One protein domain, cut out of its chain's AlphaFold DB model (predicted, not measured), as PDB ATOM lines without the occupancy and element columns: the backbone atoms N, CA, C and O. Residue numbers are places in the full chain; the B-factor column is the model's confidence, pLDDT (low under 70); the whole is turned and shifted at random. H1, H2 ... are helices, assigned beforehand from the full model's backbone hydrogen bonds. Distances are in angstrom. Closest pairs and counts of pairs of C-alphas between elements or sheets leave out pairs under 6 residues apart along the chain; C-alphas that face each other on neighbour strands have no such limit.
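AT A GLANCE: This is residues 52 to 57 and 173 to 324 of the 330 residues of an uncharacterized protein of Megaselia scalaris (UniProt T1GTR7). Four helices, H1 to H4, make an up-and-down bundle, with H2 and H3 lying between H1 and H4; H5 packs on H3, and H7 packs on H5 at a wide angle. A long loop with the short helix H6 in it reaches away past H1, and the small helix H8 lies near one end of H4. The printed part has 158 residues with eight named helices, H1 to H8 in that order, and no named strand; the class is all helix. It is compact, with a radius of gyration of the C-alphas of 15.9 A, and spans 52 by 36 by 32 A.

IN THESE COORDINATES: Residues 52 to 57 come first, from C-alpha 52 at (-100.639, 36.024, 77.567), and hold no named helix. After the cut, H1 is residues 173 to 185, 17.7 A long, from C-alpha 173 at (-93.289, 42.473, 89.662). H2 is residues 189 to 201, 18.2 A, and H3 is residues 207 to 221, 20.7 A. H4 is residues 229 to 238, 14.4 A, and H5 is residues 245 to 253, 11.6 A. H6 is residues 269 to 274, H7 is residues 299 to 309, 15.3 A, and H8 is residues 319 to 322, ending with C-alpha 322 at (-80.311, 28.584, 66.039).

HOW THE PARTS SIT: H3 is the hub and touches H1, H2, H4 and H5. In the up-and-down bundle of H1, H2, H3 and H4, each helix runs against the one before it. H1 and H2 form a helical hairpin at a shallow tilt of 27 degrees, closest at the C-alphas of Ile 183 and Gln 192, 6.8 A. H2 and H3 form another, closest at the C-alphas of Ile 200 and Ser 210, 5.2 A. H3 and H4 form a third, closest at the C-alphas of Ala 218 and Thr 229, 5.9 A. H5 touches H3 at a steep tilt of 39 degrees, with the C-alphas of Ala 215 and Ile 246 closest, 5.8 A. H7 touches H5, closest at the C-alphas of Ser 248 and Leu 307, 6.1 A; at 71 degrees they are only just about perpendicular. H8 and H4 only just touch, with 3 pairs of C-alphas within 8 A, the closest those of Ser 230 and Leu 321, 6.1 A. H6 touches no helix. In H1 to H7 every O i to N i+4 pair is within hydrogen-bond range; H8 is too short for such a pair.

THE WHOLE: The C-alphas of Gly 281 and Gln 314 are the two farthest apart, 53.4 A. Residues 58 to 172 are not printed, and C-alphas 57 and 173 across the cut are 10.4 A apart. The links from H5 to H6 and from H6 to H7 are long, with 15 and 24 residues. The mean pLDDT of the printed part is 82.1; residues 264 to 295, 314 and 316 to 318 are under 70.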
ATOM      1  N   PRO A  52    -100.920  37.101  76.615       93.06
ATOM      2  CA  PRO A  52    -100.639  36.024  77.567       93.06
ATOM      3  C   PRO A  52     -99.251  36.100  78.227       93.06
ATOM      4  O   PRO A  52     -99.021  35.358  79.167       93.06
ATOM      5  N   LEU A  53     -98.329  36.951  77.756       94.12
ATOM      6  CA  LEU A  53     -96.988  37.124  78.345       94.12
ATOM      7  C   LEU A  53     -96.913  38.271  79.362       94.12
ATOM      8  O   LEU A  53     -95.934  38.372  80.100       94.12
ATOM      9  N   LEU A  54     -97.898  39.172  79.370       92.50
ATOM     10  CA  LEU A  54     -97.910  40.331  80.259       92.50
ATOM     11  C   LEU A  54     -98.342  39.935  81.668       92.50
ATOM     12  O   LEU A  54     -99.323  39.207  81.842       92.50
ATOM     13  N   HIS A  55     -97.689  40.510  82.679       92.19
ATOM     14  CA  HIS A  55     -98.215  40.467  84.037       92.19
ATOM     15  C   HIS A  55     -99.595  41.122  84.126       92.19
ATOM     16  O   HIS A  55     -99.862  42.178  83.548       92.19
ATOM     17  N   GLN A  56    -100.465  40.465  84.887       89.06
ATOM     18  CA  GLN A  56    -101.881  40.777  84.986       89.06
ATOM     19  C   GLN A  56    -102.208  41.451  86.316       89.06
ATOM     20  O   GLN A  56    -101.732  41.019  87.362       89.06
ATOM     21  N   TRP A  57    -103.067  42.472  86.279       89.62
ATOM     22  CA  TRP A  57    -103.379  43.305  87.452       89.62
ATOM     23  C   TRP A  57    -104.873  43.459  87.741       89.62
ATOM     24  O   TRP A  57    -105.242  44.175  88.672       89.62
ATOM     25  N   LEU A 173     -92.507  42.521  90.904       91.31
ATOM     26  CA  LEU A 173     -93.289  42.473  89.662       91.31
ATOM     27  C   LEU A 173     -93.723  43.850  89.158       91.31
ATOM     28  O   LEU A 173     -93.989  43.986  87.970       91.31
ATOM     29  N   PHE A 174     -93.767  44.873  90.015       87.12
ATOM     30  CA  PHE A 174     -94.055  46.243  89.583       87.12
ATOM     31  C   PHE A 174     -92.989  46.778  88.617       87.12
ATOM     32  O   PHE A 174     -93.331  47.298  87.559       87.12
ATOM     33  N   GLU A 175     -91.706  46.577  88.927       88.88
ATOM     34  CA  GLU A 175     -90.592  47.006  88.069       88.88
ATOM     35  C   GLU A 175     -90.549  46.216  86.754       88.88
ATOM     36  O   GLU A 175     -90.357  46.791  85.682       88.88
ATOM     37  N   VAL A 176     -90.751  44.896  86.836       93.38
ATOM     38  CA  VAL A 176     -90.807  44.017  85.660       93.38
ATOM     39  C   VAL A 176     -91.971  44.420  84.763       93.38
ATOM     40  O   VAL A 176     -91.770  44.697  83.582       93.38
ATOM     41  N   SER A 177     -93.176  44.506  85.330       90.31
ATOM     42  CA  SER A 177     -94.387  44.820  84.583       90.31
ATOM     43  C   SER A 177     -94.329  46.215  83.975       90.31
ATOM     44  O   SER A 177     -94.713  46.375  82.825       90.31
ATOM     45  N   GLU A 178     -93.773  47.219  84.658       86.44
ATOM     46  CA  GLU A 178     -93.573  48.539  84.051       86.44
ATOM     47  C   GLU A 178     -92.796  48.438  82.727       86.44
ATOM     48  O   GLU A 178     -93.223  48.991  81.711       86.44
ATOM     49  N   LEU A 179     -91.695  47.680  82.700       92.38
ATOM     50  CA  LEU A 179     -90.903  47.502  81.486       92.38
ATOM     51  C   LEU A 179     -91.635  46.680  80.414       92.38
ATOM     52  O   LEU A 179     -91.546  47.017  79.234       92.38
ATOM     53  N   GLU A 180     -92.389  45.644  80.791       92.19
ATOM     54  CA  GLU A 180     -93.245  44.891  79.857       92.19
ATOM     55  C   GLU A 180     -94.215  45.823  79.119       92.19
ATOM     56  O   GLU A 180     -94.356  45.768  77.894       92.19
ATOM     57  N   GLN A 181     -94.844  46.724  79.872       85.50
ATOM     58  CA  GLN A 181     -95.823  47.681  79.371       85.50
ATOM     59  C   GLN A 181     -95.156  48.712  78.459       85.50
ATOM     60  O   GLN A 181     -95.714  49.077  77.424       85.50
ATOM     61  N   GLU A 182     -93.939  49.153  78.784       86.62
ATOM     62  CA  GLU A 182     -93.156  50.010  77.896       86.62
ATOM     63  C   GLU A 182     -92.798  49.330  76.580       86.62
ATOM     64  O   GLU A 182     -92.971  49.949  75.533       86.62
ATOM     65  N   ILE A 183     -92.352  48.071  76.608       90.50
ATOM     66  CA  ILE A 183     -92.024  47.308  75.394       90.50
ATOM     67  C   ILE A 183     -93.269  47.124  74.519       90.50
ATOM     68  O   ILE A 183     -93.201  47.269  73.296       90.50
ATOM     69  N   ALA A 184     -94.416  46.835  75.137       86.19
ATOM     70  CA  ALA A 184     -95.676  46.670  74.425       86.19
ATOM     71  C   ALA A 184     -96.178  47.989  73.806       86.19
ATOM     72  O   ALA A 184     -96.702  47.984  72.690       86.19
ATOM     73  N   CYS A 185     -95.991  49.116  74.504       79.12
ATOM     74  CA  CYS A 185     -96.649  50.386  74.182       79.12
ATOM     75  C   CYS A 185     -95.793  51.435  73.478       79.12
ATOM     76  O   CYS A 185     -96.319  52.256  72.726       79.12
ATOM     77  N   LYS A 186     -94.498  51.496  73.789       82.62
ATOM     78  CA  LYS A 186     -93.609  52.603  73.426       82.62
ATOM     79  C   LYS A 186     -92.506  52.101  72.501       82.62
ATOM     80  O   LYS A 186     -91.928  51.039  72.713       82.62
ATOM     81  N   ALA A 187     -92.180  52.896  71.488       82.50
ATOM     82  CA  ALA A 187     -91.053  52.638  70.598       82.50
ATOM     83  C   ALA A 187     -89.793  53.353  71.116       82.50
ATOM     84  O   ALA A 187     -89.447  54.420  70.620       82.50
ATOM     85  N   ASP A 188     -89.128  52.774  72.117       90.50
ATOM     86  CA  ASP A 188     -87.868  53.293  72.674       90.50
ATOM     87  C   ASP A 188     -86.850  52.155  72.858       90.50
ATOM     88  O   ASP A 188     -86.550  51.709  73.967       90.50
ATOM     89  N   HIS A 189     -86.371  51.623  71.728       95.00
ATOM     90  CA  HIS A 189     -85.539  50.414  71.684       95.00
ATOM     91  C   HIS A 189     -84.294  50.516  72.570       95.00
ATOM     92  O   HIS A 189     -84.051  49.616  73.373       95.00
ATOM     93  N   SER A 190     -83.515  51.595  72.442       96.50
ATOM     94  CA  SER A 190     -82.231  51.733  73.133       96.50
ATOM     95  C   SER A 190     -82.406  51.775  74.650       96.50
ATOM     96  O   SER A 190     -81.711  51.045  75.358       96.50
ATOM     97  N   ALA A 191     -83.343  52.585  75.159       95.81
ATOM     98  CA  ALA A 191     -83.589  52.680  76.595       95.81
ATOM     99  C   ALA A 191     -84.150  51.366  77.153       95.81
ATOM    100  O   ALA A 191     -83.665  50.864  78.171       95.81
ATOM    101  N   GLN A 192     -85.116  50.760  76.454       96.06
ATOM    102  CA  GLN A 192     -85.708  49.488  76.861       96.06
ATOM    103  C   GLN A 192     -84.671  48.362  76.872       96.06
ATOM    104  O   GLN A 192     -84.602  47.621  77.845       96.06
ATOM    105  N   LEU A 193     -83.798  48.262  75.861       98.12
ATOM    106  CA  LEU A 193     -82.741  47.249  75.821       98.12
ATOM    107  C   LEU A 193     -81.789  47.358  77.023       98.12
ATOM    108  O   LEU A 193     -81.442  46.338  77.619       98.12
ATOM    109  N   GLN A 194     -81.386  48.573  77.410       97.81
ATOM    110  CA  GLN A 194     -80.532  48.769  78.589       97.81
ATOM    111  C   GLN A 194     -81.249  48.378  79.886       97.81
ATOM    112  O   GLN A 194     -80.662  47.703  80.735       97.81
ATOM    113  N   ARG A 195     -82.533  48.735  80.023       97.62
ATOM    114  CA  ARG A 195     -83.355  48.323  81.170       97.62
ATOM    115  C   ARG A 195     -83.512  46.804  81.243       97.62
ATOM    116  O   ARG A 195     -83.326  46.246  82.321       97.62
ATOM    117  N   ILE A 196     -83.772  46.129  80.118       98.25
ATOM    118  CA  ILE A 196     -83.875  44.662  80.075       98.25
ATOM    119  C   ILE A 196     -82.559  44.046  80.545       98.25
ATOM    120  O   ILE A 196     -82.582  43.221  81.449       98.25
ATOM    121  N   LYS A 197     -81.412  44.475  79.991       98.00
ATOM    122  CA  LYS A 197     -80.086  43.963  80.388       98.00
ATOM    123  C   LYS A 197     -79.852  44.079  81.892       98.00
ATOM    124  O   LYS A 197     -79.340  43.136  82.491       98.00
ATOM    125  N   LYS A 198     -80.253  45.201  82.497       97.44
ATOM    126  CA  LYS A 198     -80.180  45.407  83.947       97.44
ATOM    127  C   LYS A 198     -81.073  44.420  84.709       97.44
ATOM    128  O   LYS A 198     -80.569  43.746  85.599       97.44
ATOM    129  N   ILE A 199     -82.353  44.308  84.344       96.69
ATOM    130  CA  ILE A 199     -83.323  43.449  85.048       96.69
ATOM    131  C   ILE A 199     -82.951  41.965  84.936       96.69
ATOM    132  O   ILE A 199     -82.924  41.269  85.943       96.69
ATOM    133  N   ILE A 200     -82.616  41.464  83.744       96.94
ATOM    134  CA  ILE A 200     -82.343  40.025  83.561       96.94
ATOM    135  C   ILE A 200     -81.015  39.577  84.185       96.94
ATOM    136  O   ILE A 200     -80.819  38.382  84.408       96.94
ATOM    137  N   SER A 201     -80.101  40.517  84.446       96.31
ATOM    138  CA  SER A 201     -78.841  40.248  85.150       96.31
ATOM    139  C   SER A 201     -79.016  40.223  86.671       96.31
ATOM    140  O   SER A 201     -78.126  39.749  87.370       96.31
ATOM    141  N   ASP A 202     -80.138  40.729  87.192       95.44
ATOM    142  CA  ASP A 202     -80.454  40.707  88.615       95.44
ATOM    143  C   ASP A 202     -80.974  39.317  89.019       95.44
ATOM    144  O   ASP A 202     -82.028  38.860  88.564       95.44
ATOM    145  N   GLU A 203     -80.225  38.627  89.881       93.06
ATOM    146  CA  GLU A 203     -80.558  37.274  90.338       93.06
ATOM    147  C   GLU A 203     -81.812  37.219  91.223       93.06
ATOM    148  O   GLU A 203     -82.408  36.151  91.361       93.06
ATOM    149  N   THR A 204     -82.258  38.358  91.770       92.69
ATOM    150  CA  THR A 204     -83.496  38.440  92.564       92.69
ATOM    151  C   THR A 204     -84.760  38.329  91.711       92.69
ATOM    152  O   THR A 204     -85.808  37.924  92.213       92.69
ATOM    153  N   ILE A 205     -84.670  38.642  90.415       95.25
ATOM    154  CA  ILE A 205     -85.776  38.514  89.462       95.25
ATOM    155  C   ILE A 205     -85.832  37.081  88.955       95.25
ATOM    156  O   ILE A 205     -84.805  36.509  88.596       95.25
ATOM    157  N   SER A 206     -87.020  36.482  88.882       95.31
ATOM    158  CA  SER A 206     -87.125  35.087  88.455       95.31
ATOM    159  C   SER A 206     -86.678  34.894  86.997       95.31
ATOM    160  O   SER A 206     -86.806  35.781  86.146       95.31
ATOM    161  N   ILE A 207     -86.161  33.701  86.686       95.69
ATOM    162  CA  ILE A 207     -85.802  33.329  85.309       95.69
ATOM    163  C   ILE A 207     -87.041  33.384  84.406       95.69
ATOM    164  O   ILE A 207     -86.949  33.871  83.284       95.69
ATOM    165  N   SER A 208     -88.199  32.949  84.914       95.00
ATOM    166  CA  SER A 208     -89.471  32.998  84.186       95.00
ATOM    167  C   SER A 208     -89.831  34.427  83.777       95.00
ATOM    168  O   SER A 208     -90.116  34.679  82.612       95.00
ATOM    169  N   ASP A 209     -89.747  35.385  84.700       96.62
ATOM    170  CA  ASP A 209     -90.058  36.793  84.417       96.62
ATOM    171  C   ASP A 209     -89.046  37.411  83.442       96.62
ATOM    172  O   ASP A 209     -89.401  38.175  82.545       96.62
ATOM    173  N   SER A 210     -87.782  37.000  83.553       97.19
ATOM    174  CA  SER A 210     -86.728  37.401  82.622       97.19
ATOM    175  C   SER A 210     -86.985  36.865  81.204       97.19
ATOM    176  O   SER A 210     -86.808  37.592  80.229       97.19
ATOM    177  N   ILE A 211     -87.453  35.618  81.075       96.69
ATOM    178  CA  ILE A 211     -87.862  35.022  79.795       96.69
ATOM    179  C   ILE A 211     -89.036  35.799  79.191       96.69
ATOM    180  O   ILE A 211     -88.984  36.113  78.003       96.69
ATOM    181  N   LYS A 212     -90.055  36.166  79.984       96.12
ATOM    182  CA  LYS A 212     -91.207  36.957  79.505       96.12
ATOM    183  C   LYS A 212     -90.778  38.313  78.942       96.12
ATOM    184  O   LYS A 212     -91.176  38.672  77.834       96.12
ATOM    185  N   LEU A 213     -89.885  39.027  79.632       97.12
ATOM    186  CA  LEU A 213     -89.320  40.286  79.133       97.12
ATOM    187  C   LEU A 213     -88.567  40.108  77.807       97.12
ATOM    188  O   LEU A 213     -88.754  40.892  76.872       97.12
ATOM    189  N   VAL A 214     -87.732  39.070  77.702       97.88
ATOM    190  CA  VAL A 214     -86.982  38.779  76.469       97.88
ATOM    191  C   VAL A 214     -87.920  38.350  75.337       97.88
ATOM    192  O   VAL A 214     -87.693  38.739  74.193       97.88
ATOM    193  N   ALA A 215     -88.994  37.620  75.636       97.25
ATOM    194  CA  ALA A 215     -90.029  37.233  74.680       97.25
ATOM    195  C   ALA A 215     -90.748  38.451  74.089       97.25
ATOM    196  O   ALA A 215     -90.829  38.587  72.866       97.25
ATOM    197  N   LEU A 216     -91.194  39.378  74.940       96.62
ATOM    198  CA  LEU A 216     -91.816  40.631  74.507       96.62
ATOM    199  C   LEU A 216     -90.860  41.464  73.648       96.62
ATOM    200  O   LEU A 216     -91.247  41.942  72.580       96.62
ATOM    201  N   TYR A 217     -89.597  41.590  74.070       97.38
ATOM    202  CA  TYR A 217     -88.562  42.283  73.301       97.38
ATOM    203  C   TYR A 217     -88.341  41.645  71.928       97.38
ATOM    204  O   TYR A 217     -88.323  42.350  70.918       97.38
ATOM    205  N   ALA A 218     -88.205  40.318  71.881       95.94
ATOM    206  CA  ALA A 218     -87.963  39.577  70.652       95.94
ATOM    207  C   ALA A 218     -89.120  39.736  69.657       95.94
ATOM    208  O   ALA A 218     -88.877  39.985  68.479       95.94
ATOM    209  N   LEU A 219     -90.368  39.675  70.136       94.50
ATOM    210  CA  LEU A 219     -91.564  39.886  69.318       94.50
ATOM    211  C   LEU A 219     -91.695  41.330  68.814       94.50
ATOM    212  O   LEU A 219     -92.169  41.549  67.693       94.50
ATOM    213  N   ARG A 220     -91.331  42.316  69.646       93.19
ATOM    214  CA  ARG A 220     -91.440  43.752  69.343       93.19
ATOM    215  C   ARG A 220     -90.369  44.220  68.365       93.19
ATOM    216  O   ARG A 220     -90.665  44.986  67.451       93.19
ATOM    217  N   TYR A 221     -89.131  43.787  68.576       94.25
ATOM    218  CA  TYR A 221     -87.947  44.305  67.893       94.25
ATOM    219  C   TYR A 221     -87.302  43.292  66.941       94.25
ATOM    220  O   TYR A 221     -86.157  43.486  66.544       94.25
ATOM    221  N   GLU A 222     -88.038  42.255  66.524       91.19
ATOM    222  CA  GLU A 222     -87.592  41.183  65.616       91.19
ATOM    223  C   GLU A 222     -86.784  41.703  64.412       91.19
ATOM    224  O   GLU A 222     -85.726  41.166  64.095       91.19
ATOM    225  N   ARG A 223     -87.258  42.781  63.768       89.62
ATOM    226  CA  ARG A 223     -86.632  43.394  62.579       89.62
ATOM    227  C   ARG A 223     -85.844  44.676  62.866       89.62
ATOM    228  O   ARG A 223     -85.463  45.382  61.935       89.62
ATOM    229  N   HIS A 224     -85.626  45.022  64.132       93.56
ATOM    230  CA  HIS A 224     -84.861  46.216  64.484       93.56
ATOM    231  C   HIS A 224     -83.372  46.014  64.161       93.56
ATOM    232  O   HIS A 224     -82.802  44.984  64.512       93.56
ATOM    233  N   ALA A 225     -82.715  47.005  63.546       94.19
ATOM    234  CA  ALA A 225     -81.314  46.889  63.109       94.19
ATOM    235  C   ALA A 225     -80.346  46.545  64.257       94.19
ATOM    236  O   ALA A 225     -79.402  45.785  64.072       94.19
ATOM    237  N   ASN A 226     -80.629  47.061  65.457       95.25
ATOM    238  CA  ASN A 226     -79.848  46.820  66.675       95.25
ATOM    239  C   ASN A 226     -80.506  45.783  67.608       95.25
ATOM    240  O   ASN A 226     -80.395  45.888  68.830       95.25
ATOM    241  N   CYS A 227     -81.289  44.845  67.070       94.50
ATOM    242  CA  CYS A 227     -81.905  43.785  67.866       94.50
ATOM    243  C   CYS A 227     -80.837  42.870  68.490       94.50
ATOM    244  O   CYS A 227     -79.990  42.327  67.783       94.50
ATOM    245  N   ASP A 228     -80.888  42.684  69.811       96.31
ATOM    246  CA  ASP A 228     -79.883  41.935  70.582       96.31
ATOM    247  C   ASP A 228     -80.487  40.723  71.319       96.31
ATOM    248  O   ASP A 228     -80.062  40.352  72.413       96.31
ATOM    249  N   THR A 229     -81.492  40.067  70.730       96.44
ATOM    250  CA  THR A 229     -82.142  38.889  71.341       96.44
ATOM    251  C   THR A 229     -81.131  37.793  71.695       96.44
ATOM    252  O   THR A 229     -81.214  37.199  72.767       96.44
ATOM    253  N   SER A 230     -80.117  37.557  70.852       95.00
ATOM    254  CA  SER A 230     -79.058  36.576  71.142       95.00
ATOM    255  C   SER A 230     -78.204  36.962  72.356       95.00
ATOM    256  O   SER A 230     -77.757  36.073  73.089       95.00
ATOM    257  N   GLY A 231     -77.916  38.250  72.560       95.94
ATOM    258  CA  GLY A 231     -77.183  38.721  73.734       95.94
ATOM    259  C   GLY A 231     -77.996  38.510  75.006       95.94
ATOM    260  O   GLY A 231     -77.488  37.942  75.972       95.94
ATOM    261  N   LEU A 232     -79.284  38.860  74.969       97.62
ATOM    262  CA  LEU A 232     -80.212  38.656  76.085       97.62
ATOM    263  C   LEU A 232     -80.365  37.170  76.443       97.62
ATOM    264  O   LEU A 232     -80.226  36.800  77.607       97.62
ATOM    265  N   LEU A 233     -80.543  36.298  75.444       96.31
ATOM    266  CA  LEU A 233     -80.600  34.846  75.643       96.31
ATOM    267  C   LEU A 233     -79.315  34.282  76.261       96.31
ATOM    268  O   LEU A 233     -79.375  33.367  77.077       96.31
ATOM    269  N   SER A 234     -78.153  34.854  75.936       95.44
ATOM    270  CA  SER A 234     -76.882  34.438  76.544       95.44
ATOM    271  C   SER A 234     -76.841  34.733  78.049       95.44
ATOM    272  O   SER A 234     -76.233  33.971  78.797       95.44
ATOM    273  N   VAL A 235     -77.485  35.811  78.511       96.25
ATOM    274  CA  VAL A 235     -77.599  36.125  79.947       96.25
ATOM    275  C   VAL A 235     -78.544  35.143  80.642       96.25
ATOM    276  O   VAL A 235     -78.181  34.590  81.677       96.25
ATOM    277  N   ILE A 236     -79.702  34.847  80.041       95.69
ATOM    278  CA  ILE A 236     -80.649  33.846  80.566       95.69
ATOM    279  C   ILE A 236     -79.997  32.465  80.669       95.69
ATOM    280  O   ILE A 236     -80.113  31.797  81.694       95.69
ATOM    281  N   HIS A 237     -79.257  32.055  79.638       93.94
ATOM    282  CA  HIS A 237     -78.573  30.767  79.620       93.94
ATOM    283  C   HIS A 237     -77.510  30.650  80.723       93.94
ATOM    284  O   HIS A 237     -77.424  29.620  81.383       93.94
ATOM    285  N   LYS A 238     -76.745  31.720  80.991       94.25
ATOM    286  CA  LYS A 238     -75.787  31.759  82.115       94.25
ATOM    287  C   LYS A 238     -76.461  31.580  83.475       94.25
ATOM    288  O   LYS A 238     -75.855  31.022  84.380       94.25
ATOM    289  N   ARG A 239     -77.719  32.010  83.598       93.75
ATOM    290  CA  ARG A 239     -78.567  31.791  84.776       93.75
ATOM    291  C   ARG A 239     -79.266  30.425  84.772       93.75
ATOM    292  O   ARG A 239     -80.174  30.224  85.564       93.75
ATOM    293  N   GLN A 240     -78.866  29.503  83.890       92.44
ATOM    294  CA  GLN A 240     -79.458  28.168  83.720       92.44
ATOM    295  C   GLN A 240     -80.935  28.190  83.285       92.44
ATOM    296  O   GLN A 240     -81.671  27.232  83.496       92.44
ATOM    297  N   GLY A 241     -81.388  29.280  82.656       90.50
ATOM    298  CA  GLY A 241     -82.737  29.368  82.109       90.50
ATOM    299  C   GLY A 241     -82.880  28.669  80.760       90.50
ATOM    300  O   GLY A 241     -81.975  28.719  79.920       90.50
ATOM    301  N   SER A 242     -84.047  28.063  80.526       89.25
ATOM    302  CA  SER A 242     -84.377  27.487  79.224       89.25
ATOM    303  C   SER A 242     -84.617  28.591  78.191       89.25
ATOM    304  O   SER A 242     -85.445  29.479  78.382       89.25
ATOM    305  N   THR A 243     -83.861  28.556  77.095       90.31
ATOM    306  CA  THR A 243     -83.845  29.622  76.076       90.31
ATOM    307  C   THR A 243     -84.543  29.235  74.776       90.31
ATOM    308  O   THR A 243     -84.822  30.111  73.957       90.31
ATOM    309  N   ASN A 244     -84.876  27.952  74.606       90.50
ATOM    310  CA  ASN A 244     -85.507  27.397  73.404       90.50
ATOM    311  C   ASN A 244     -86.904  27.973  73.128       90.50
ATOM    312  O   ASN A 244     -87.343  28.010  71.976       90.50
ATOM    313  N   ILE A 245     -87.575  28.480  74.163       93.25
ATOM    314  CA  ILE A 245     -88.870  29.148  74.050       93.25
ATOM    315  C   ILE A 245     -88.809  30.400  73.175       93.25
ATOM    316  O   ILE A 245     -89.744  30.641  72.425       93.25
ATOM    317  N   ILE A 246     -87.730  31.187  73.202       94.81
ATOM    318  CA  ILE A 246     -87.701  32.448  72.444       94.81
ATOM    319  C   ILE A 246     -87.648  32.196  70.929       94.81
ATOM    320  O   ILE A 246     -88.479  32.766  70.225       94.81
ATOM    321  N   PRO A 247     -86.766  31.323  70.397       92.88
ATOM    322  CA  PRO A 247     -86.862  30.887  69.005       92.88
ATOM    323  C   PRO A 247     -88.226  30.264  68.673       92.88
ATOM    324  O   PRO A 247     -88.852  30.669  67.702       92.88
ATOM    325  N   SER A 248     -88.731  29.353  69.514       93.19
ATOM    326  CA  SER A 248     -90.054  28.718  69.339       93.19
ATOM    327  C   SER A 248     -91.177  29.745  69.197       93.19
ATOM    328  O   SER A 248     -92.001  29.669  68.292       93.19
ATOM    329  N   LEU A 249     -91.163  30.779  70.031       94.19
ATOM    330  CA  LEU A 249     -92.142  31.854  70.000       94.19
ATOM    331  C   LEU A 249     -92.047  32.712  68.733       94.19
ATOM    332  O   LEU A 249     -93.083  33.115  68.205       94.19
ATOM    333  N   ILE A 250     -90.839  32.997  68.237       93.12
ATOM    334  CA  ILE A 250     -90.663  33.747  66.984       93.12
ATOM    335  C   ILE A 250     -91.149  32.909  65.797       93.12
ATOM    336  O   ILE A 250     -91.791  33.458  64.911       93.12
ATOM    337  N   GLU A 251     -90.899  31.601  65.760       91.81
ATOM    338  CA  GLU A 251     -91.441  30.733  64.702       91.81
ATOM    339  C   GLU A 251     -92.974  30.628  64.792       91.81
ATOM    340  O   GLU A 251     -93.670  30.725  63.787       91.81
ATOM    341  N   TYR A 252     -93.526  30.507  66.002       92.38
ATOM    342  CA  TYR A 252     -94.969  30.401  66.221       92.38
ATOM    343  C   TYR A 252     -95.733  31.696  65.892       92.38
ATOM    344  O   TYR A 252     -96.779  31.664  65.238       92.38
ATOM    345  N   ALA A 253     -95.231  32.841  66.364       92.56
ATOM    346  CA  ALA A 253     -95.940  34.122  66.371       92.56
ATOM    347  C   ALA A 253     -95.054  35.322  65.985       92.56
ATOM    348  O   ALA A 253     -95.332  36.464  66.361       92.56
ATOM    349  N   GLY A 254     -93.988  35.104  65.219       91.31
ATOM    350  CA  GLY A 254     -93.158  36.171  64.664       91.31
ATOM    351  C   GLY A 254     -93.905  37.026  63.640       91.31
ATOM    352  O   GLY A 254     -95.004  36.705  63.182       91.31
ATOM    353  N   GLN A 255     -93.311  38.151  63.252       88.94
ATOM    354  CA  GLN A 255     -93.897  39.092  62.290       88.94
ATOM    355  C   GLN A 255     -94.162  38.458  60.914       88.94
ATOM    356  O   GLN A 255     -94.990  38.951  60.158       88.94
ATOM    357  N   HIS A 256     -93.463  37.375  60.572       86.19
ATOM    358  CA  HIS A 256     -93.660  36.649  59.318       86.19
ATOM    359  C   HIS A 256     -94.906  35.743  59.310       86.19
ATOM    360  O   HIS A 256     -95.402  35.427  58.231       86.19
ATOM    361  N   VAL A 257     -95.423  35.345  60.481       87.12
ATOM    362  CA  VAL A 257     -96.640  34.518  60.612       87.12
ATOM    363  C   VAL A 257     -97.857  35.365  60.986       87.12
ATOM    364  O   VAL A 257     -98.971  35.102  60.520       87.12
ATOM    365  N   ARG A 258     -97.646  36.390  61.821       87.88
ATOM    366  CA  ARG A 258     -98.698  37.297  62.291       87.88
ATOM    367  C   ARG A 258     -99.318  38.083  61.147       87.88
ATOM    368  O   ARG A 258     -98.623  38.665  60.320       87.88
ATOM    369  N   GLN A 259    -100.644  38.163  61.158       79.50
ATOM    370  CA  GLN A 259    -101.418  38.895  60.153       79.50
ATOM    371  C   GLN A 259    -101.780  40.317  60.612       79.50
ATOM    372  O   GLN A 259    -102.324  41.103  59.840       79.50
ATOM    373  N   GLY A 260    -101.576  40.644  61.892       71.69
ATOM    374  CA  GLY A 260    -101.927  41.936  62.485       71.69
ATOM    375  C   GLY A 260    -100.717  42.696  63.022       71.69
ATOM    376  O   GLY A 260     -99.785  42.107  63.567       71.69
ATOM    377  N   GLU A 261    -100.763  44.025  62.935       75.62
ATOM    378  CA  GLU A 261     -99.811  44.897  63.624       75.62
ATOM    379  C   GLU A 261    -100.216  45.086  65.092       75.62
ATOM    380  O   GLU A 261    -100.798  46.101  65.471       75.62
ATOM    381  N   ILE A 262     -99.888  44.115  65.949       80.69
ATOM    382  CA  ILE A 262    -100.150  44.223  67.399       80.69
ATOM    383  C   ILE A 262     -99.384  45.378  68.069       80.69
ATOM    384  O   ILE A 262     -99.734  45.861  69.137       80.69
ATOM    385  N   PHE A 263     -98.327  45.831  67.408       78.75
ATOM    386  CA  PHE A 263     -97.352  46.790  67.901       78.75
ATOM    387  C   PHE A 263     -97.550  48.199  67.314       78.75
ATOM    388  O   PHE A 263     -96.659  49.046  67.418       78.75
ATOM    389  N   ASN A 264     -98.701  48.476  66.698       66.50
ATOM    390  CA  ASN A 264     -98.951  49.764  66.060       66.50
ATOM    391  C   ASN A 264     -99.024  50.911  67.103       66.50
ATOM    392  O   ASN A 264     -99.844  50.853  68.024       66.50
ATOM    393  N   PRO A 265     -98.204  51.973  66.966       55.34
ATOM    394  CA  PRO A 265     -98.136  53.071  67.933       55.34
ATOM    395  C   PRO A 265     -99.429  53.905  68.058       55.34
ATOM    396  O   PRO A 265     -99.570  54.653  69.024       55.34
ATOM    397  N   ILE A 266    -100.392  53.791  67.130       46.06
ATOM    398  CA  ILE A 266    -101.537  54.721  67.032       46.06
ATOM    399  C   ILE A 266    -102.729  54.385  67.959       46.06
ATOM    400  O   ILE A 266    -103.643  55.190  68.082       46.06
ATOM    401  N   ARG A 267    -102.741  53.274  68.708       49.34
ATOM    402  CA  ARG A 267    -103.890  52.936  69.596       49.34
ATOM    403  C   ARG A 267    -103.637  53.059  71.098       49.34
ATOM    404  O   ARG A 267    -104.522  52.777  71.898       49.34
ATOM    405  N   ILE A 268    -102.441  53.479  71.495       49.81
ATOM    406  CA  ILE A 268    -101.958  53.274  72.869       49.81
ATOM    407  C   ILE A 268    -101.918  54.578  73.688       49.81
ATOM    408  O   ILE A 268    -101.750  54.562  74.907       49.81
ATOM    409  N   SER A 269    -102.164  55.731  73.059       43.28
ATOM    410  CA  SER A 269    -102.266  57.018  73.764       43.28
ATOM    411  C   SER A 269    -103.445  57.069  74.750       43.28
ATOM    412  O   SER A 269    -103.336  57.723  75.790       43.28
ATOM    413  N   ASP A 270    -104.530  56.338  74.480       42.81
ATOM    414  CA  ASP A 270    -105.692  56.248  75.374       42.81
ATOM    415  C   ASP A 270    -105.493  55.224  76.499       42.81
ATOM    416  O   ASP A 270    -105.886  55.485  77.639       42.81
ATOM    417  N   ALA A 271    -104.779  54.124  76.231       41.81
ATOM    418  CA  ALA A 271    -104.382  53.159  77.256       41.81
ATOM    419  C   ALA A 271    -103.502  53.826  78.323       41.81
ATOM    420  O   ALA A 271    -103.760  53.685  79.513       41.81
ATOM    421  N   VAL A 272    -102.545  54.669  77.915       42.53
ATOM    422  CA  VAL A 272    -101.693  55.438  78.839       42.53
ATOM    423  C   VAL A 272    -102.485  56.514  79.604       42.53
ATOM    424  O   VAL A 272    -102.147  56.827  80.741       42.53
ATOM    425  N   LYS A 273    -103.578  57.071  79.067       38.88
ATOM    426  CA  LYS A 273    -104.421  58.031  79.813       38.88
ATOM    427  C   LYS A 273    -105.303  57.363  80.870       38.88
ATOM    428  O   LYS A 273    -105.506  57.951  81.933       38.88
ATOM    429  N   LEU A 274    -105.764  56.135  80.626       38.34
ATOM    430  CA  LEU A 274    -106.523  55.342  81.602       38.34
ATOM    431  C   LEU A 274    -105.697  55.020  82.870       38.34
ATOM    432  O   LEU A 274    -106.257  54.809  83.942       38.34
ATOM    433  N   THR A 275    -104.363  55.049  82.762       47.81
ATOM    434  CA  THR A 275    -103.401  54.597  83.792       47.81
ATOM    435  C   THR A 275    -103.105  55.592  84.914       47.81
ATOM    436  O   THR A 275    -102.456  55.240  85.894       47.81
ATOM    437  N   ARG A 276    -103.568  56.845  84.811       37.84
ATOM    438  CA  ARG A 276    -103.297  57.888  85.822       37.84
ATOM    439  C   ARG A 276    -104.371  58.031  86.900       37.84
ATOM    440  O   ARG A 276    -104.213  58.875  87.783       37.84
ATOM    441  N   LYS A 277    -105.460  57.251  86.871       38.25
ATOM    442  CA  LYS A 277    -106.442  57.263  87.969       38.25
ATOM    443  C   LYS A 277    -105.898  56.476  89.165       38.25
ATOM    444  O   LYS A 277    -106.141  55.291  89.332       38.25
ATOM    445  N   LEU A 278    -105.122  57.204  89.963       42.47
ATOM    446  CA  LEU A 278    -104.492  56.821  91.223       42.47
ATOM    447  C   LEU A 278    -105.529  56.362  92.257       42.47
ATOM    448  O   LEU A 278    -106.406  57.147  92.626       42.47
ATOM    449  N   ILE A 279    -105.358  55.171  92.831       43.16
ATOM    450  CA  ILE A 279    -105.946  54.856  94.138       43.16
ATOM    451  C   ILE A 279    -104.906  55.194  95.198       43.16
ATOM    452  O   ILE A 279    -103.877  54.539  95.337       43.16
ATOM    453  N   LYS A 280    -105.162  56.281  95.926       46.84
ATOM    454  CA  LYS A 280    -104.444  56.641  97.151       46.84
ATOM    455  C   LYS A 280    -105.177  55.979  98.320       46.84
ATOM    456  O   LYS A 280    -106.361  56.250  98.487       46.84
ATOM    457  N   GLY A 281    -104.509  55.156  99.132       48.56
ATOM    458  CA  GLY A 281    -105.114  54.718 100.402       48.56
ATOM    459  C   GLY A 281    -104.527  53.497 101.108       48.56
ATOM    460  O   GLY A 281    -104.696  53.397 102.317       48.56
ATOM    461  N   LEU A 282    -103.826  52.591 100.415       50.75
ATOM    462  CA  LEU A 282    -103.259  51.375 101.022       50.75
ATOM    463  C   LEU A 282    -101.756  51.272 100.758       50.75
ATOM    464  O   LEU A 282    -101.310  51.382  99.617       50.75
ATOM    465  N   LYS A 283    -100.970  51.043 101.817       56.78
ATOM    466  CA  LYS A 283     -99.525  50.791 101.693       56.78
ATOM    467  C   LYS A 283     -99.304  49.430 101.023       56.78
ATOM    468  O   LYS A 283     -99.904  48.439 101.435       56.78
ATOM    469  N   GLY A 284     -98.432  49.388 100.013       54.03
ATOM    470  CA  GLY A 284     -98.089  48.162  99.278       54.03
ATOM    471  C   GLY A 284     -98.980  47.851  98.072       54.03
ATOM    472  O   GLY A 284     -98.866  46.765  97.508       54.03
ATOM    473  N   VAL A 285     -99.853  48.781  97.666       51.75
ATOM    474  CA  VAL A 285    -100.648  48.649  96.441       51.75
ATOM    475  C   VAL A 285    -100.266  49.760  95.470       51.75
ATOM    476  O   VAL A 285    -100.739  50.890  95.569       51.75
ATOM    477  N   GLU A 286     -99.331  49.449  94.573       55.16
ATOM    478  CA  GLU A 286     -98.880  50.380  93.540       55.16
ATOM    479  C   GLU A 286     -99.853  50.378  92.353       55.16
ATOM    480  O   GLU A 286    -100.528  49.386  92.069       55.16
ATOM    481  N   ASN A 287     -99.963  51.519  91.669       53.81
ATOM    482  CA  ASN A 287    -100.842  51.661  90.509       53.81
ATOM    483  C   ASN A 287    -100.115  51.125  89.274       53.81
ATOM    484  O   ASN A 287     -99.105  51.703  88.874       53.81
ATOM    485  N   VAL A 288    -100.628  50.051  88.671       49.75
ATOM    486  CA  VAL A 288     -99.987  49.410  87.512       49.75
ATOM    487  C   VAL A 288    -100.813  49.571  86.250       49.75
ATOM    488  O   VAL A 288    -102.044  49.574  86.273       49.75
ATOM    489  N   VAL A 289    -100.101  49.717  85.138       50.44
ATOM    490  CA  VAL A 289    -100.657  49.797  83.789       50.44
ATOM    491  C   VAL A 289    -101.282  48.448  83.419       50.44
ATOM    492  O   VAL A 289    -100.656  47.403  83.584       50.44
ATOM    493  N   ILE A 290    -102.518  48.473  82.912       55.81
ATOM    494  CA  ILE A 290    -103.256  47.279  82.478       55.81
ATOM    495  C   ILE A 290    -103.385  47.312  80.957       55.81
ATOM    496  O   ILE A 290    -104.143  48.114  80.412       55.81
ATOM    497  N   LEU A 291    -102.687  46.412  80.271       53.19
ATOM    498  CA  LEU A 291    -102.885  46.147  78.845       53.19
ATOM    499  C   LEU A 291    -103.648  44.837  78.681       53.19
ATOM    500  O   LEU A 291    -103.074  43.790  78.396       53.19
ATOM    501  N   GLY A 292    -104.962  44.925  78.890       53.41
ATOM    502  CA  GLY A 292    -105.863  43.780  78.802       53.41
ATOM    503  C   GLY A 292    -105.562  42.689  79.830       53.41
ATOM    504  O   GLY A 292    -104.607  42.764  80.597       53.41
ATOM    505  N   GLY A 293    -106.418  41.675  79.851       57.12
ATOM    506  CA  GLY A 293    -106.170  40.459  80.602       57.12
ATOM    507  C   GLY A 293    -106.906  39.284  80.002       57.12
ATOM    508  O   GLY A 293    -107.913  39.448  79.314       57.12
ATOM    509  N   THR A 294    -106.355  38.099  80.214       67.94
ATOM    510  CA  THR A 294    -106.892  36.850  79.689       67.94
ATOM    511  C   THR A 294    -106.931  35.817  80.802       67.94
ATOM    512  O   THR A 294    -106.075  35.785  81.681       67.94
ATOM    513  N   THR A 295    -107.958  34.981  80.760       61.59
ATOM    514  CA  THR A 295    -108.081  33.767  81.575       61.59
ATOM    515  C   THR A 295    -107.969  32.508  80.728       61.59
ATOM    516  O   THR A 295    -108.053  31.408  81.256       61.59
ATOM    517  N   ILE A 296    -107.797  32.667  79.409       77.12
ATOM    518  CA  ILE A 296    -107.584  31.552  78.485       77.12
ATOM    519  C   ILE A 296    -106.193  30.955  78.726       77.12
ATOM    520  O   ILE A 296    -106.029  29.743  78.675       77.12
ATOM    521  N   HIS A 297    -105.217  31.815  79.026       82.00
ATOM    522  CA  HIS A 297    -103.835  31.443  79.295       82.00
ATOM    523  C   HIS A 297    -103.280  32.291  80.434       82.00
ATOM    524  O   HIS A 297    -103.463  33.507  80.429       82.00
ATOM    525  N   ASN A 298    -102.537  31.678  81.348       90.88
ATOM    526  CA  ASN A 298    -101.426  32.358  82.015       90.88
ATOM    527  C   ASN A 298    -100.140  32.187  81.195       90.88
ATOM    528  O   ASN A 298    -100.084  31.363  80.274       90.88
ATOM    529  N   SER A 299     -99.094  32.928  81.552       92.94
ATOM    530  CA  SER A 299     -97.827  32.894  80.816       92.94
ATOM    531  C   SER A 299     -97.234  31.486  80.702       92.94
ATOM    532  O   SER A 299     -96.713  31.126  79.649       92.94
ATOM    533  N   ASP A 300     -97.334  30.673  81.759       93.06
ATOM    534  CA  ASP A 300     -96.793  29.307  81.781       93.06
ATOM    535  C   ASP A 300     -97.527  28.386  80.796       93.06
ATOM    536  O   ASP A 300     -96.900  27.749  79.948       93.06
ATOM    537  N   SER A 301     -98.862  28.361  80.850       93.69
ATOM    538  CA  SER A 301     -99.693  27.571  79.932       93.69
ATOM    539  C   SER A 301     -99.466  27.966  78.471       93.69
ATOM    540  O   SER A 301     -99.305  27.094  77.618       93.69
ATOM    541  N   PHE A 302     -99.349  29.269  78.188       94.94
ATOM    542  CA  PHE A 302     -99.059  29.759  76.846       94.94
ATOM    543  C   PHE A 302     -97.675  29.316  76.358       94.94
ATOM    544  O   PHE A 302     -97.546  28.816  75.243       94.94
ATOM    545  N   ILE A 303     -96.641  29.445  77.195       94.25
ATOM    546  CA  ILE A 303     -95.279  29.001  76.871       94.25
ATOM    547  C   ILE A 303     -95.252  27.505  76.537       94.25
ATOM    548  O   ILE A 303     -94.630  27.110  75.549       94.25
ATOM    549  N   ARG A 304     -95.951  26.668  77.315       93.62
ATOM    550  CA  ARG A 304     -96.041  25.223  77.052       93.62
ATOM    551  C   ARG A 304     -96.722  24.920  75.722       93.62
ATOM    552  O   ARG A 304     -96.222  24.087  74.970       93.62
ATOM    553  N   GLU A 305     -97.827  25.597  75.417       93.19
ATOM    554  CA  GLU A 305     -98.523  25.428  74.138       93.19
ATOM    555  C   GLU A 305     -97.658  25.838  72.948       93.19
ATOM    556  O   GLU A 305     -97.641  25.128  71.946       93.19
ATOM    557  N   VAL A 306     -96.904  26.935  73.060       93.88
ATOM    558  CA  VAL A 306     -95.960  27.364  72.018       93.88
ATOM    559  C   VAL A 306     -94.908  26.285  71.773       93.88
ATOM    560  O   VAL A 306     -94.718  25.883  70.629       93.88
ATOM    561  N   LEU A 307     -94.264  25.776  72.830       92.50
ATOM    562  CA  LEU A 307     -93.248  24.723  72.704       92.50
ATOM    563  C   LEU A 307     -93.813  23.454  72.059       92.50
ATOM    564  O   LEU A 307     -93.170  22.874  71.184       92.50
ATOM    565  N   PHE A 308     -95.018  23.049  72.465       92.12
ATOM    566  CA  PHE A 308     -95.706  21.895  71.895       92.12
ATOM    567  C   PHE A 308     -96.049  22.118  70.415       92.12
ATOM    568  O   PHE A 308     -95.762  21.267  69.576       92.12
ATOM    569  N   ALA A 309     -96.604  23.283  70.073       89.94
ATOM    570  CA  ALA A 309     -96.999  23.623  68.709       89.94
ATOM    571  C   ALA A 309     -95.811  23.710  67.740       89.94
ATOM    572  O   ALA A 309     -95.988  23.508  66.539       89.94
ATOM    573  N   THR A 310     -94.608  24.004  68.239       89.56
ATOM    574  CA  THR A 310     -93.389  24.089  67.422       89.56
ATOM    575  C   THR A 310     -92.503  22.850  67.497       89.56
ATOM    576  O   THR A 310     -91.408  22.840  66.928       89.56
ATOM    577  N   GLN A 311     -92.934  21.794  68.186       86.44
ATOM    578  CA  GLN A 311     -92.164  20.561  68.282       86.44
ATOM    579  C   GLN A 311     -92.004  19.921  66.892       86.44
ATOM    580  O   GLN A 311     -92.978  19.655  66.193       86.44
ATOM    581  N   GLY A 312     -90.757  19.678  66.474       78.94
ATOM    582  CA  GLY A 312     -90.447  19.067  65.174       78.94
ATOM    583  C   GLY A 312     -90.591  19.994  63.958       78.94
ATOM    584  O   GLY A 312     -90.370  19.550  62.831       78.94
ATOM    585  N   VAL A 313     -90.925  21.274  64.155       79.81
ATOM    586  CA  VAL A 313     -90.946  22.270  63.075       79.81
ATOM    587  C   VAL A 313     -89.508  22.620  62.677       79.81
ATOM    588  O   VAL A 313     -88.655  22.832  63.533       79.81
ATOM    589  N   GLN A 314     -89.211  22.682  61.374       69.69
ATOM    590  CA  GLN A 314     -87.900  23.138  60.896       69.69
ATOM    591  C   GLN A 314     -87.776  24.660  61.033       69.69
ATOM    592  O   GLN A 314     -88.404  25.409  60.286       69.69
ATOM    593  N   PHE A 315     -86.918  25.105  61.948       70.69
ATOM    594  CA  PHE A 315     -86.705  26.519  62.246       70.69
ATOM    595  C   PHE A 315     -85.932  27.244  61.143       70.69
ATOM    596  O   PHE A 315     -84.841  26.822  60.749       70.69
ATOM    597  N   LYS A 316     -86.454  28.393  60.694       66.88
ATOM    598  CA  LYS A 316     -85.826  29.242  59.659       66.88
ATOM    599  C   LYS A 316     -85.236  30.533  60.236       66.88
ATOM    600  O   LYS A 316     -85.334  31.601  59.633       66.88
ATOM    601  N   HIS A 317     -84.630  30.464  61.419       69.75
ATOM    602  CA  HIS A 317     -84.023  31.635  62.057       69.75
ATOM    603  C   HIS A 317     -82.570  31.878  61.644       69.75
ATOM    604  O   HIS A 317     -81.896  31.041  61.042       69.75
ATOM    605  N   THR A 318     -82.069  33.058  62.006       68.50
ATOM    606  CA  THR A 318     -80.656  33.409  61.867       68.50
ATOM    607  C   THR A 318     -79.770  32.397  62.603       68.50
ATOM    608  O   THR A 318     -80.128  31.878  63.665       68.50
ATOM    609  N   LYS A 319     -78.556  32.161  62.084       70.31
ATOM    610  CA  LYS A 319     -77.557  31.272  62.716       70.31
ATOM    611  C   LYS A 319     -77.307  31.609  64.196       70.31
ATOM    612  O   LYS A 319     -76.976  30.728  64.981       70.31
ATOM    613  N   THR A 320     -77.474  32.876  64.585       77.38
ATOM    614  CA  THR A 320     -77.280  33.359  65.959       77.38
ATOM    615  C   THR A 320     -78.379  32.929  66.930       77.38
ATOM    616  O   THR A 320     -78.075  32.739  68.104       77.38
ATOM    617  N   LEU A 321     -79.622  32.740  66.470       80.94
ATOM    618  CA  LEU A 321     -80.717  32.207  67.290       80.94
ATOM    619  C   LEU A 321     -80.762  30.675  67.276       80.94
ATOM    620  O   LEU A 321     -81.148  30.074  68.277       80.94
ATOM    621  N   ALA A 322     -80.303  30.042  66.192       77.06
ATOM    622  CA  ALA A 322     -80.311  28.584  66.039       77.06
ATOM    623  C   ALA A 322     -79.581  27.841  67.179       77.06
ATOM    624  O   ALA A 322     -80.033  26.786  67.609       77.06
ATOM    625  N   LYS A 323     -78.511  28.421  67.742       82.25
ATOM    626  CA  LYS A 323     -77.771  27.826  68.875       82.25
ATOM    627  C   LYS A 323     -78.586  27.692  70.170       82.25
ATOM    628  O   LYS A 323     -78.191  26.935  71.044       82.25
ATOM    629  N   PHE A 324     -79.681  28.440  70.311       81.88
ATOM    630  CA  PHE A 324     -80.583  28.354  71.466       81.88
ATOM    631  C   PHE A 324     -81.763  27.411  71.220       81.88
ATOM    632  O   PHE A 324     -82.523  27.130  72.139       81.88
TER     633      PHE A 324